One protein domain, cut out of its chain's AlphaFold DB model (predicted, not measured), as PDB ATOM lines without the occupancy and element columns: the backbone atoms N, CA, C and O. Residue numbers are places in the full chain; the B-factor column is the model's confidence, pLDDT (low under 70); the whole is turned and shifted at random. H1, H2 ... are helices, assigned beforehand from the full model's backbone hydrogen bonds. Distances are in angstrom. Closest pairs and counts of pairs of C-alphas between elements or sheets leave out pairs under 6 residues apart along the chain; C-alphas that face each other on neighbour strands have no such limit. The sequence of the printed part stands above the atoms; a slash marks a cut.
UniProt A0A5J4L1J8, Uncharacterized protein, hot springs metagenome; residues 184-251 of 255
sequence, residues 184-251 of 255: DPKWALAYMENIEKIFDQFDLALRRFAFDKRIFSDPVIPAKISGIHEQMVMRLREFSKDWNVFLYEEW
ATOM      1  N   ASP A 184      68.888  29.476 -13.967       65.44
ATOM      2  CA  ASP A 184      68.314  28.382 -13.181       65.44
ATOM      3  C   ASP A 184      67.079  27.821 -13.914       65.44
ATOM      4  O   ASP A 184      66.058  28.515 -14.010       65.44
ATOM      5  N   PRO A 185      67.106  26.559 -14.388       69.88
ATOM      6  CA  PRO A 185      65.971  25.919 -15.056       69.88
ATOM      7  C   PRO A 185      64.681  25.908 -14.224       69.88
ATOM      8  O   PRO A 185      63.590  25.774 -14.776       69.88
ATOM      9  N   LYS A 186      64.769  26.074 -12.896       76.06
ATOM     10  CA  LYS A 186      63.590  26.168 -12.021       76.06
ATOM     11  C   LYS A 186      62.698  27.359 -12.348       76.06
ATOM     12  O   LYS A 186      61.484  27.240 -12.202       76.06
ATOM     13  N   TRP A 187      63.268  28.480 -12.797       74.75
ATOM     14  CA  TRP A 187      62.463  29.615 -13.253       74.75
ATOM     15  C   TRP A 187      61.636  29.217 -14.480       74.75
ATOM     16  O   TRP A 187      60.436  29.478 -14.493       74.75
ATOM     17  N   ALA A 188      62.247  28.546 -15.463       73.75
ATOM     18  CA  ALA A 188      61.565  28.135 -16.687       73.75
ATOM     19  C   ALA A 188      60.421  27.167 -16.369       73.75
ATOM     20  O   ALA A 188      59.310  27.361 -16.848       73.75
ATOM     21  N   LEU A 189      60.658  26.193 -15.484       80.12
ATOM     22  CA  LEU A 189      59.631  25.248 -15.037       80.12
ATOM     23  C   LEU A 189      58.472  25.942 -14.302       80.12
ATOM     24  O   LEU A 189      57.311  25.659 -14.587       80.12
ATOM     25  N   ALA A 190      58.765  26.887 -13.403       79.06
ATOM     26  CA  ALA A 190      57.731  27.666 -12.720       79.06
ATOM     27  C   ALA A 190      56.947  28.567 -13.692       79.06
ATOM     28  O   ALA A 190      55.736  28.746 -13.551       79.06
ATOM     29  N   TYR A 191      57.626  29.123 -14.700       80.00
ATOM     30  CA  TYR A 191      56.994  29.933 -15.735       80.00
ATOM     31  C   TYR A 191      56.107  29.079 -16.651       80.00
ATOM     32  O   TYR A 191      55.001  29.502 -16.977       80.00
ATOM     33  N   MET A 192      56.533  27.860 -16.996       80.06
ATOM     34  CA  MET A 192      55.719  26.883 -17.727       80.06
ATOM     35  C   MET A 192      54.459  26.497 -16.946       80.06
ATOM     36  O   MET A 192      53.371  26.558 -17.509       80.06
ATOM     37  N   GLU A 193      54.564  26.208 -15.644       84.69
ATOM     38  CA  GLU A 193      53.394  25.911 -14.800       84.69
ATOM     39  C   GLU A 193      52.409  27.098 -14.756       84.69
ATOM     40  O   GLU A 193      51.188  26.926 -14.741       84.69
ATOM     41  N   ASN A 194      52.924  28.331 -14.755       83.94
ATOM     42  CA  ASN A 194      52.087  29.525 -14.830       83.94
ATOM     43  C   ASN A 194      51.422  29.689 -16.208       83.94
ATOM     44  O   ASN A 194      50.243  30.033 -16.278       83.94
ATOM     45  N   ILE A 195      52.146  29.415 -17.299       84.00
ATOM     46  CA  ILE A 195      51.594  29.421 -18.662       84.00
ATOM     47  C   ILE A 195      50.469  28.389 -18.784       84.00
ATOM     48  O   ILE A 195      49.403  28.735 -19.289       84.00
ATOM     49  N   GLU A 196      50.660  27.169 -18.275       86.38
ATOM     50  CA  GLU A 196      49.626  26.126 -18.257       86.38
ATOM     51  C   GLU A 196      48.374  26.594 -17.506       86.38
ATOM     52  O   GLU A 196      47.271  26.536 -18.047       86.38
ATOM     53  N   LYS A 197      48.531  27.176 -16.309       87.62
ATOM     54  CA  LYS A 197      47.399  27.727 -15.539       87.62
ATOM     55  C   LYS A 197      46.653  28.826 -16.292       87.62
ATOM     56  O   LYS A 197      45.422  28.861 -16.257       87.62
ATOM     57  N   ILE A 198      47.374  29.738 -16.945       87.06
ATOM     58  CA  ILE A 198      46.764  30.809 -17.745       87.06
ATOM     59  C   ILE A 198      46.015  30.207 -18.935       87.06
ATOM     60  O   ILE A 198      44.890  30.623 -19.215       87.06
ATOM     61  N   PHE A 199      46.606  29.222 -19.608       85.31
ATOM     62  CA  PHE A 199      45.995  28.551 -20.748       85.31
ATOM     63  C   PHE A 199      44.716  27.803 -20.349       85.31
ATOM     64  O   PHE A 199      43.690  27.976 -21.005       85.31
ATOM     65  N   ASP A 200      44.729  27.074 -19.232       87.94
ATOM     66  CA  ASP A 200      43.554  26.380 -18.691       87.94
ATOM     67  C   ASP A 200      42.429  27.352 -18.319       87.94
ATOM     68  O   ASP A 200      41.256  27.129 -18.634       87.94
ATOM     69  N   GLN A 201      42.768  28.463 -17.657       87.00
ATOM     70  CA  GLN A 201      41.791  29.500 -17.322       87.00
ATOM     71  C   GLN A 201      41.199  30.138 -18.576       87.00
ATOM     72  O   GLN A 201      39.994  30.400 -18.634       87.00
ATOM     73  N   PHE A 202      42.043  30.378 -19.576       83.31
ATOM     74  CA  PHE A 202      41.639  30.947 -20.845       83.31
ATOM     75  C   PHE A 202      40.719  29.998 -21.632       83.31
ATOM     76  O   PHE A 202      39.640  30.423 -22.051       83.31
ATOM     77  N   ASP A 203      41.074  28.715 -21.766       83.00
ATOM     78  CA  ASP A 203      40.229  27.687 -22.393       83.00
ATOM     79  C   ASP A 203      38.886  27.557 -21.664       83.00
ATOM     80  O   ASP A 203      37.827  27.588 -22.293       83.00
ATOM     81  N   LEU A 204      38.893  27.519 -20.328       88.00
ATOM     82  CA  LEU A 204      37.665  27.453 -19.537       88.00
ATOM     83  C   LEU A 204      36.768  28.678 -19.763       88.00
ATOM     84  O   LEU A 204      35.549  28.534 -19.911       88.00
ATOM     85  N   ALA A 205      37.347  29.881 -19.780       84.38
ATOM     86  CA  ALA A 205      36.615  31.121 -20.023       84.38
ATOM     87  C   ALA A 205      36.024  31.152 -21.438       84.38
ATOM     88  O   ALA A 205      34.834  31.443 -21.596       84.38
ATOM     89  N   LEU A 206      36.815  30.779 -22.449       80.19
ATOM     90  CA  LEU A 206      36.349  30.663 -23.826       80.19
ATOM     91  C   LEU A 206      35.223  29.647 -23.954       80.19
ATOM     92  O   LEU A 206      34.200  29.966 -24.547       80.19
ATOM     93  N   ARG A 207      35.358  28.449 -23.379       83.38
ATOM     94  CA  ARG A 207      34.318  27.418 -23.465       83.38
ATOM     95  C   ARG A 207      33.021  27.865 -22.804       83.38
ATOM     96  O   ARG A 207      31.943  27.667 -23.359       83.38
ATOM     97  N   ARG A 208      33.109  28.495 -21.631       85.12
ATOM     98  CA  ARG A 208      31.928  29.027 -20.938       85.12
ATOM     99  C   ARG A 208      31.233  30.111 -21.745       85.12
ATOM    100  O   ARG A 208      30.011  30.150 -21.745       85.12
ATOM    101  N   PHE A 209      31.996  30.978 -22.403       82.31
ATOM    102  CA  PHE A 209      31.439  32.099 -23.145       82.31
ATOM    103  C   PHE A 209      30.962  31.701 -24.547       82.31
ATOM    104  O   PHE A 209      29.819  31.972 -24.887       82.31
ATOM    105  N   ALA A 210      31.795  31.027 -25.340       79.81
ATOM    106  CA  ALA A 210      31.544  30.704 -26.746       79.81
ATOM    107  C   ALA A 210      30.502  29.593 -26.967       79.81
ATOM    108  O   ALA A 210      29.916  29.519 -28.044       79.81
ATOM    109  N   PHE A 211      30.246  28.743 -25.966       82.56
ATOM    110  CA  PHE A 211      29.208  27.706 -26.041       82.56
ATOM    111  C   PHE A 211      27.935  28.058 -25.258       82.56
ATOM    112  O   PHE A 211      27.019  27.236 -25.164       82.56
ATOM    113  N   ASP A 212      27.833  29.270 -24.710       85.62
ATOM    114  CA  ASP A 212      26.607  29.720 -24.058       85.62
ATOM    115  C   ASP A 212      25.519  29.994 -25.104       85.62
ATOM    116  O   ASP A 212      25.629  30.894 -25.933       85.62
ATOM    117  N   LYS A 213      24.415  29.242 -25.040       85.06
ATOM    118  CA  LYS A 213      23.298  29.347 -25.993       85.06
ATOM    119  C   LYS A 213      22.715  30.762 -26.103       85.06
ATOM    120  O   LYS A 213      22.136  31.098 -27.133       85.06
ATOM    121  N   ARG A 214      22.864  31.594 -25.066       85.62
ATOM    122  CA  ARG A 214      22.343  32.968 -25.031       85.62
ATOM    123  C   ARG A 214      23.055  33.890 -26.018       85.62
ATOM    124  O   ARG A 214      22.423  34.815 -26.518       85.62
ATOM    125  N   ILE A 215      24.323  33.635 -26.345       83.25
ATOM    126  CA  ILE A 215      25.101  34.504 -27.247       83.25
ATOM    127  C   ILE A 215      24.641  34.398 -28.705       83.25
ATOM    128  O   ILE A 215      24.856  35.319 -29.480       83.25
ATOM    129  N   PHE A 216      23.973  33.301 -29.077       79.69
ATOM    130  CA  PHE A 216      23.452  33.083 -30.431       79.69
ATOM    131  C   PHE A 216      22.155  33.854 -30.707       79.69
ATOM    132  O   PHE A 216      21.619  33.773 -31.808       79.69
ATOM    133  N   SER A 217      21.644  34.598 -29.719       86.06
ATOM    134  CA  SER A 217      20.498  35.493 -29.902       86.06
ATOM    135  C   SER A 217      20.843  36.771 -30.678       86.06
ATOM    136  O   SER A 217      19.947  37.365 -31.273       86.06
ATOM    137  N   ASP A 218      22.122  37.163 -30.727       88.50
ATOM    138  CA  ASP A 218      22.625  38.307 -31.493       88.50
ATOM    139  C   ASP A 218      23.755  37.847 -32.435       88.50
ATOM    140  O   ASP A 218      24.809  37.440 -31.946       88.50
ATOM    141  N   PRO A 219      23.595  37.925 -33.770       86.38
ATOM    142  CA  PRO A 219      24.599  37.460 -34.729       86.38
ATOM    143  C   PRO A 219      25.930  38.233 -34.684       86.38
ATOM    144  O   PRO A 219      26.948  37.721 -35.156       86.38
ATOM    145  N   VAL A 220      25.970  39.436 -34.099       89.50
ATOM    146  CA  VAL A 220      27.201  40.234 -33.965       89.50
ATOM    147  C   VAL A 220      28.168  39.602 -32.960       89.50
ATOM    148  O   VAL A 220      29.387  39.693 -33.124       89.50
ATOM    149  N   ILE A 221      27.645  38.952 -31.918       85.00
ATOM    150  CA  ILE A 221      28.459  38.383 -30.841       85.00
ATOM    151  C   ILE A 221      29.262  37.160 -31.332       85.00
ATOM    152  O   ILE A 221      30.485  37.184 -31.176       85.00
ATOM    153  N   PRO A 222      28.666  36.146 -32.000       84.62
ATOM    154  CA  PRO A 222      29.412  35.051 -32.617       84.62
ATOM    155  C   PRO A 222      30.463  35.526 -33.624       84.62
ATOM    156  O   PRO A 222      31.585  35.032 -33.591       84.62
ATOM    157  N   ALA A 223      30.155  36.530 -34.457       86.56
ATOM    158  CA  ALA A 223      31.119  37.075 -35.416       86.56
ATOM    159  C   ALA A 223      32.358  37.677 -34.726       86.56
ATOM    160  O   ALA A 223      33.488  37.440 -35.154       86.56
ATOM    161  N   LYS A 224      32.171  38.409 -33.617       85.88
ATOM    162  CA  LYS A 224      33.286  38.935 -32.808       85.88
ATOM    163  C   LYS A 224      34.101  37.824 -32.149       85.88
ATOM    164  O   LYS A 224      35.325  37.914 -32.128       85.88
ATOM    165  N   ILE A 225      33.442  36.784 -31.636       84.19
ATOM    166  CA  ILE A 225      34.119  35.619 -31.046       84.19
ATOM    167  C   ILE A 225      34.977  34.913 -32.100       84.19
ATOM    168  O   ILE A 225      36.148  34.641 -31.842       84.19
ATOM    169  N   SER A 226      34.436  34.681 -33.300       85.31
ATOM    170  CA  SER A 226      35.185  34.103 -34.420       85.31
ATOM    171  C   SER A 226      36.391  34.959 -34.811       85.31
ATOM    172  O   SER A 226      37.474  34.412 -34.998       85.31
ATOM    173  N   GLY A 227      36.240  36.287 -34.855       86.50
ATOM    174  CA  GLY A 227      37.349  37.200 -35.141       86.50
ATOM    175  C   GLY A 227      38.464  37.149 -34.089       86.50
ATOM    176  O   GLY A 227      39.639  37.095 -34.443       86.50
ATOM    177  N   ILE A 228      38.115  37.108 -32.798       84.62
ATOM    178  CA  ILE A 228      39.100  36.947 -31.713       84.62
ATOM    179  C   ILE A 228      39.810  35.594 -31.836       84.62
ATOM    180  O   ILE A 228      41.034  35.537 -31.752       84.62
ATOM    181  N   HIS A 229      39.064  34.513 -32.078       84.38
ATOM    182  CA  HIS A 229      39.635  33.179 -32.254       84.38
ATOM    183  C   HIS A 229      40.633  33.134 -33.422       84.38
ATOM    184  O   HIS A 229      41.744  32.632 -33.264       84.38
ATOM    185  N   GLU A 230      40.282  33.704 -34.577       87.81
ATOM    186  CA  GLU A 230      41.168  33.755 -35.744       87.81
ATOM    187  C   GLU A 230      42.451  34.553 -35.468       87.81
ATOM    188  O   GLU A 230      43.547  34.084 -35.778       87.81
ATOM    189  N   GLN A 231      42.345  35.704 -34.793       87.19
ATOM    190  CA  GLN A 231      43.513  36.484 -34.369       87.19
ATOM    191  C   GLN A 231      44.433  35.699 -33.430       87.19
ATOM    192  O   GLN A 231      45.657  35.794 -33.537       87.19
ATOM    193  N   MET A 232      43.871  34.910 -32.513       84.56
ATOM    194  CA  MET A 232      44.667  34.081 -31.606       84.56
ATOM    195  C   MET A 232      45.375  32.945 -32.336       84.56
ATOM    196  O   MET A 232      46.561  32.723 -32.100       84.56
ATOM    197  N   VAL A 233      44.687  32.275 -33.264       89.88
ATOM    198  CA  VAL A 233      45.294  31.244 -34.118       89.88
ATOM    199  C   VAL A 233      46.443  31.827 -34.943       89.88
ATOM    200  O   VAL A 233      47.496  31.201 -35.044       89.88
ATOM    201  N   MET A 234      46.275  33.031 -35.501       89.94
ATOM    202  CA  MET A 234      47.344  33.717 -36.233       89.94
ATOM    203  C   MET A 234      48.559  34.004 -35.347       89.94
ATOM    204  O   MET A 234      49.669  33.625 -35.715       89.94
ATOM    205  N   ARG A 235      48.358  34.597 -34.165       89.44
ATOM    206  CA  ARG A 235      49.457  34.907 -33.232       89.44
ATOM    207  C   ARG A 235      50.202  33.658 -32.766       89.44
ATOM    208  O   ARG A 235      51.424  33.670 -32.700       89.44
ATOM    209  N   LEU A 236      49.488  32.567 -32.478       88.12
ATOM    210  CA  LEU A 236      50.113  31.293 -32.101       88.12
ATOM    211  C   LEU A 236      50.918  30.681 -33.253       88.12
ATOM    212  O   LEU A 236      51.965  30.076 -33.022       88.12
ATOM    213  N   ARG A 237      50.450  30.846 -34.495       91.94
ATOM    214  CA  ARG A 237      51.178  30.410 -35.691       91.94
ATOM    215  C   ARG A 237      52.452  31.227 -35.904       91.94
ATOM    216  O   ARG A 237      53.480  30.633 -36.209       91.94
ATOM    217  N   GLU A 238      52.390  32.548 -35.743       90.56
ATOM    218  CA  GLU A 238      53.567  33.428 -35.794       90.56
ATOM    219  C   GLU A 238      54.573  33.052 -34.708       90.56
ATOM    220  O   GLU A 238      55.715  32.747 -35.029       90.56
ATOM    221  N   PHE A 239      54.119  32.910 -33.459       89.19
ATOM    222  CA  PHE A 239      54.965  32.441 -32.362       89.19
ATOM    223  C   PHE A 239      55.627  31.093 -32.672       89.19
ATOM    224  O   PHE A 239      56.820  30.932 -32.460       89.19
ATOM    225  N   SER A 240      54.879  30.130 -33.219       88.69
ATOM    226  CA  SER A 240      55.424  28.815 -33.586       88.69
ATOM    227  C   SER A 240      56.476  28.913 -34.692       88.69
ATOM    228  O   SER A 240      57.449  28.163 -34.688       88.69
ATOM    229  N   LYS A 241      56.296  29.832 -35.646       89.31
ATOM    230  CA  LYS A 241      57.285  30.095 -36.693       89.31
ATOM    231  C   LYS A 241      58.566  30.667 -36.086       89.31
ATOM    232  O   LYS A 241      59.633  30.134 -36.366       89.31
ATOM    233  N   ASP A 242      58.445  31.693 -35.251       88.75
ATOM    234  CA  ASP A 242      59.586  32.353 -34.612       88.75
ATOM    235  C   ASP A 242      60.320  31.397 -33.664       88.75
ATOM    236  O   ASP A 242      61.544  31.334 -33.667       88.75
ATOM    237  N   TRP A 243      59.573  30.580 -32.919       85.50
ATOM    238  CA  TRP A 243      60.112  29.529 -32.061       85.50
ATOM    239  C   TRP A 243      60.919  28.494 -32.847       85.50
ATOM    240  O   TRP A 243      62.028  28.148 -32.451       85.50
ATOM    241  N   ASN A 244      60.386  28.017 -33.975       85.75
ATOM    242  CA  ASN A 244      61.109  27.075 -34.823       85.75
ATOM    243  C   ASN A 244      62.393  27.708 -35.367       85.75
ATOM    244  O   ASN A 244      63.433  27.067 -35.312       85.75
ATOM    245  N   VAL A 245      62.339  28.957 -35.846       87.38
ATOM    246  CA  VAL A 245      63.535  29.688 -36.302       87.38
ATOM    247  C   VAL A 245      64.568  29.778 -35.182       87.38
ATOM    248  O   VAL A 245      65.704  29.380 -35.396       87.38
ATOM    249  N   PHE A 246      64.163  30.193 -33.980       84.25
ATOM    250  CA  PHE A 246      65.044  30.270 -32.817       84.25
ATOM    251  C   PHE A 246      65.697  28.918 -32.491       84.25
ATOM    252  O   PHE A 246      66.908  28.849 -32.314       84.25
ATOM    253  N   LEU A 247      64.927  27.825 -32.460       81.94
ATOM    254  CA  LEU A 247      65.482  26.490 -32.217       81.94
ATOM    255  C   LEU A 247      66.455  26.045 -33.317       81.94
ATOM    256  O   LEU A 247      67.481  25.449 -33.007       81.94
ATOM    257  N   TYR A 248      66.155  26.326 -34.587       81.62
ATOM    258  CA  TYR A 248      67.044  25.977 -35.697       81.62
ATOM    259  C   TYR A 248      68.326  26.823 -35.711       81.62
ATOM    260  O   TYR A 248      69.394  26.279 -35.962       81.62
ATOM    261  N   GLU A 249      68.245  28.126 -35.439       80.50
ATOM    262  CA  GLU A 249      69.400  29.035 -35.480       80.50
ATOM    263  C   GLU A 249      70.322  28.886 -34.262       80.50
ATOM    264  O   GLU A 249      71.539  28.963 -34.410       80.50
ATOM    265  N   GLU A 250      69.769  28.642 -33.071       70.75
ATOM    266  CA  GLU A 250      70.547  28.577 -31.822       70.75
ATOM    267  C   GLU A 250      70.929  27.139 -31.420       70.75
ATOM    268  O   GLU A 250      71.916  26.942 -30.714       70.75
ATOM    269  N   TRP A 251      70.173  26.120 -31.856       65.88
ATOM    270  CA  TRP A 251      70.361  24.719 -31.426       65.88
ATOM    271  C   TRP A 251      70.422  23.705 -32.582       65.88
ATOM    272  O   TRP A 251      70.649  22.518 -32.347       65.88
TER     273      TRP A 251
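Overview. This is residues 184 to 251 of the 255 residues of an uncharacterized protein of hot springs metagenome (UniProt A0A5J4L1J8). Two long helices, H1 and H3, make a narrow open V: they run opposite ways, come near each other at the end where the short helix H2 turns the chain, and spread apart toward the two ends of the printed part. The arms of the V have no contact along most of their length, and residues 184 to 205 and 230 to 251 stand free. The printed part has 68 residues with three named helices, in the order H1, H2, H3, and no named strand; the class is all helix. It is only just extended, close to loose, with a radius of gyration of the C-alphas of 16.7 A, and the C-alphas span 50 by 24 by 10 A.

Along the chain. The printed part begins at Asp 184, and H1 follows with residues 185 to 210, 36.7 A from first to last C-alpha. C-alpha 185 is at (65.971, 25.919, -15.056) and C-alpha 210 at (31.544, 30.704, -26.746). H2 is residues 213 to 217, 7.8 A long, with C-alpha 213 at (23.298, 29.347, -25.993). H3, the longest helix, is residues 220 to 251, 45.9 A long, and ends with C-alpha 251 at (70.361, 24.719, -31.426).

Arrangement. H1 and H3 run opposite ways at a shallow tilt of 20 degrees, with their centres 16.0 A apart. They are close but not clearly touching, and their closest C-alphas are those of Ala 210 and Ile 225, 7.0 A apart. H1 and H2 are also close but not clearly touching, their closest C-alphas being those of Phe 209 and Ile 215, 7.9 A apart. H2 and H3 only just touch, and only at the corner by their link, with 3 pairs of C-alphas within 8 A. The closest C-alphas of that pair are those of Ile 215 and Ile 221, 6.3 A apart, and H3 touches H2 with residues 221 to 222 alone. In H1 and H3 every O i to N i+4 pair is within hydrogen-bond range; in H2 it is 0 of 1, with 2 of 2 O i to N i+3 pairs within range.

Size, cuts and confidence. The two C-alphas farthest apart are those of Asp 184 and Ser 217, at 51.2 A, while the first and last printed C-alphas, those of Asp 184 and Trp 251, are 18.7 A apart. The printed part has no cut. The links H1 to H2 and H2 to H3 are both tight, with 2 residues each. The mean pLDDT of the printed part is 83.8, and the model's confidence is under 70 at residues 184 to 185 and at residue 251.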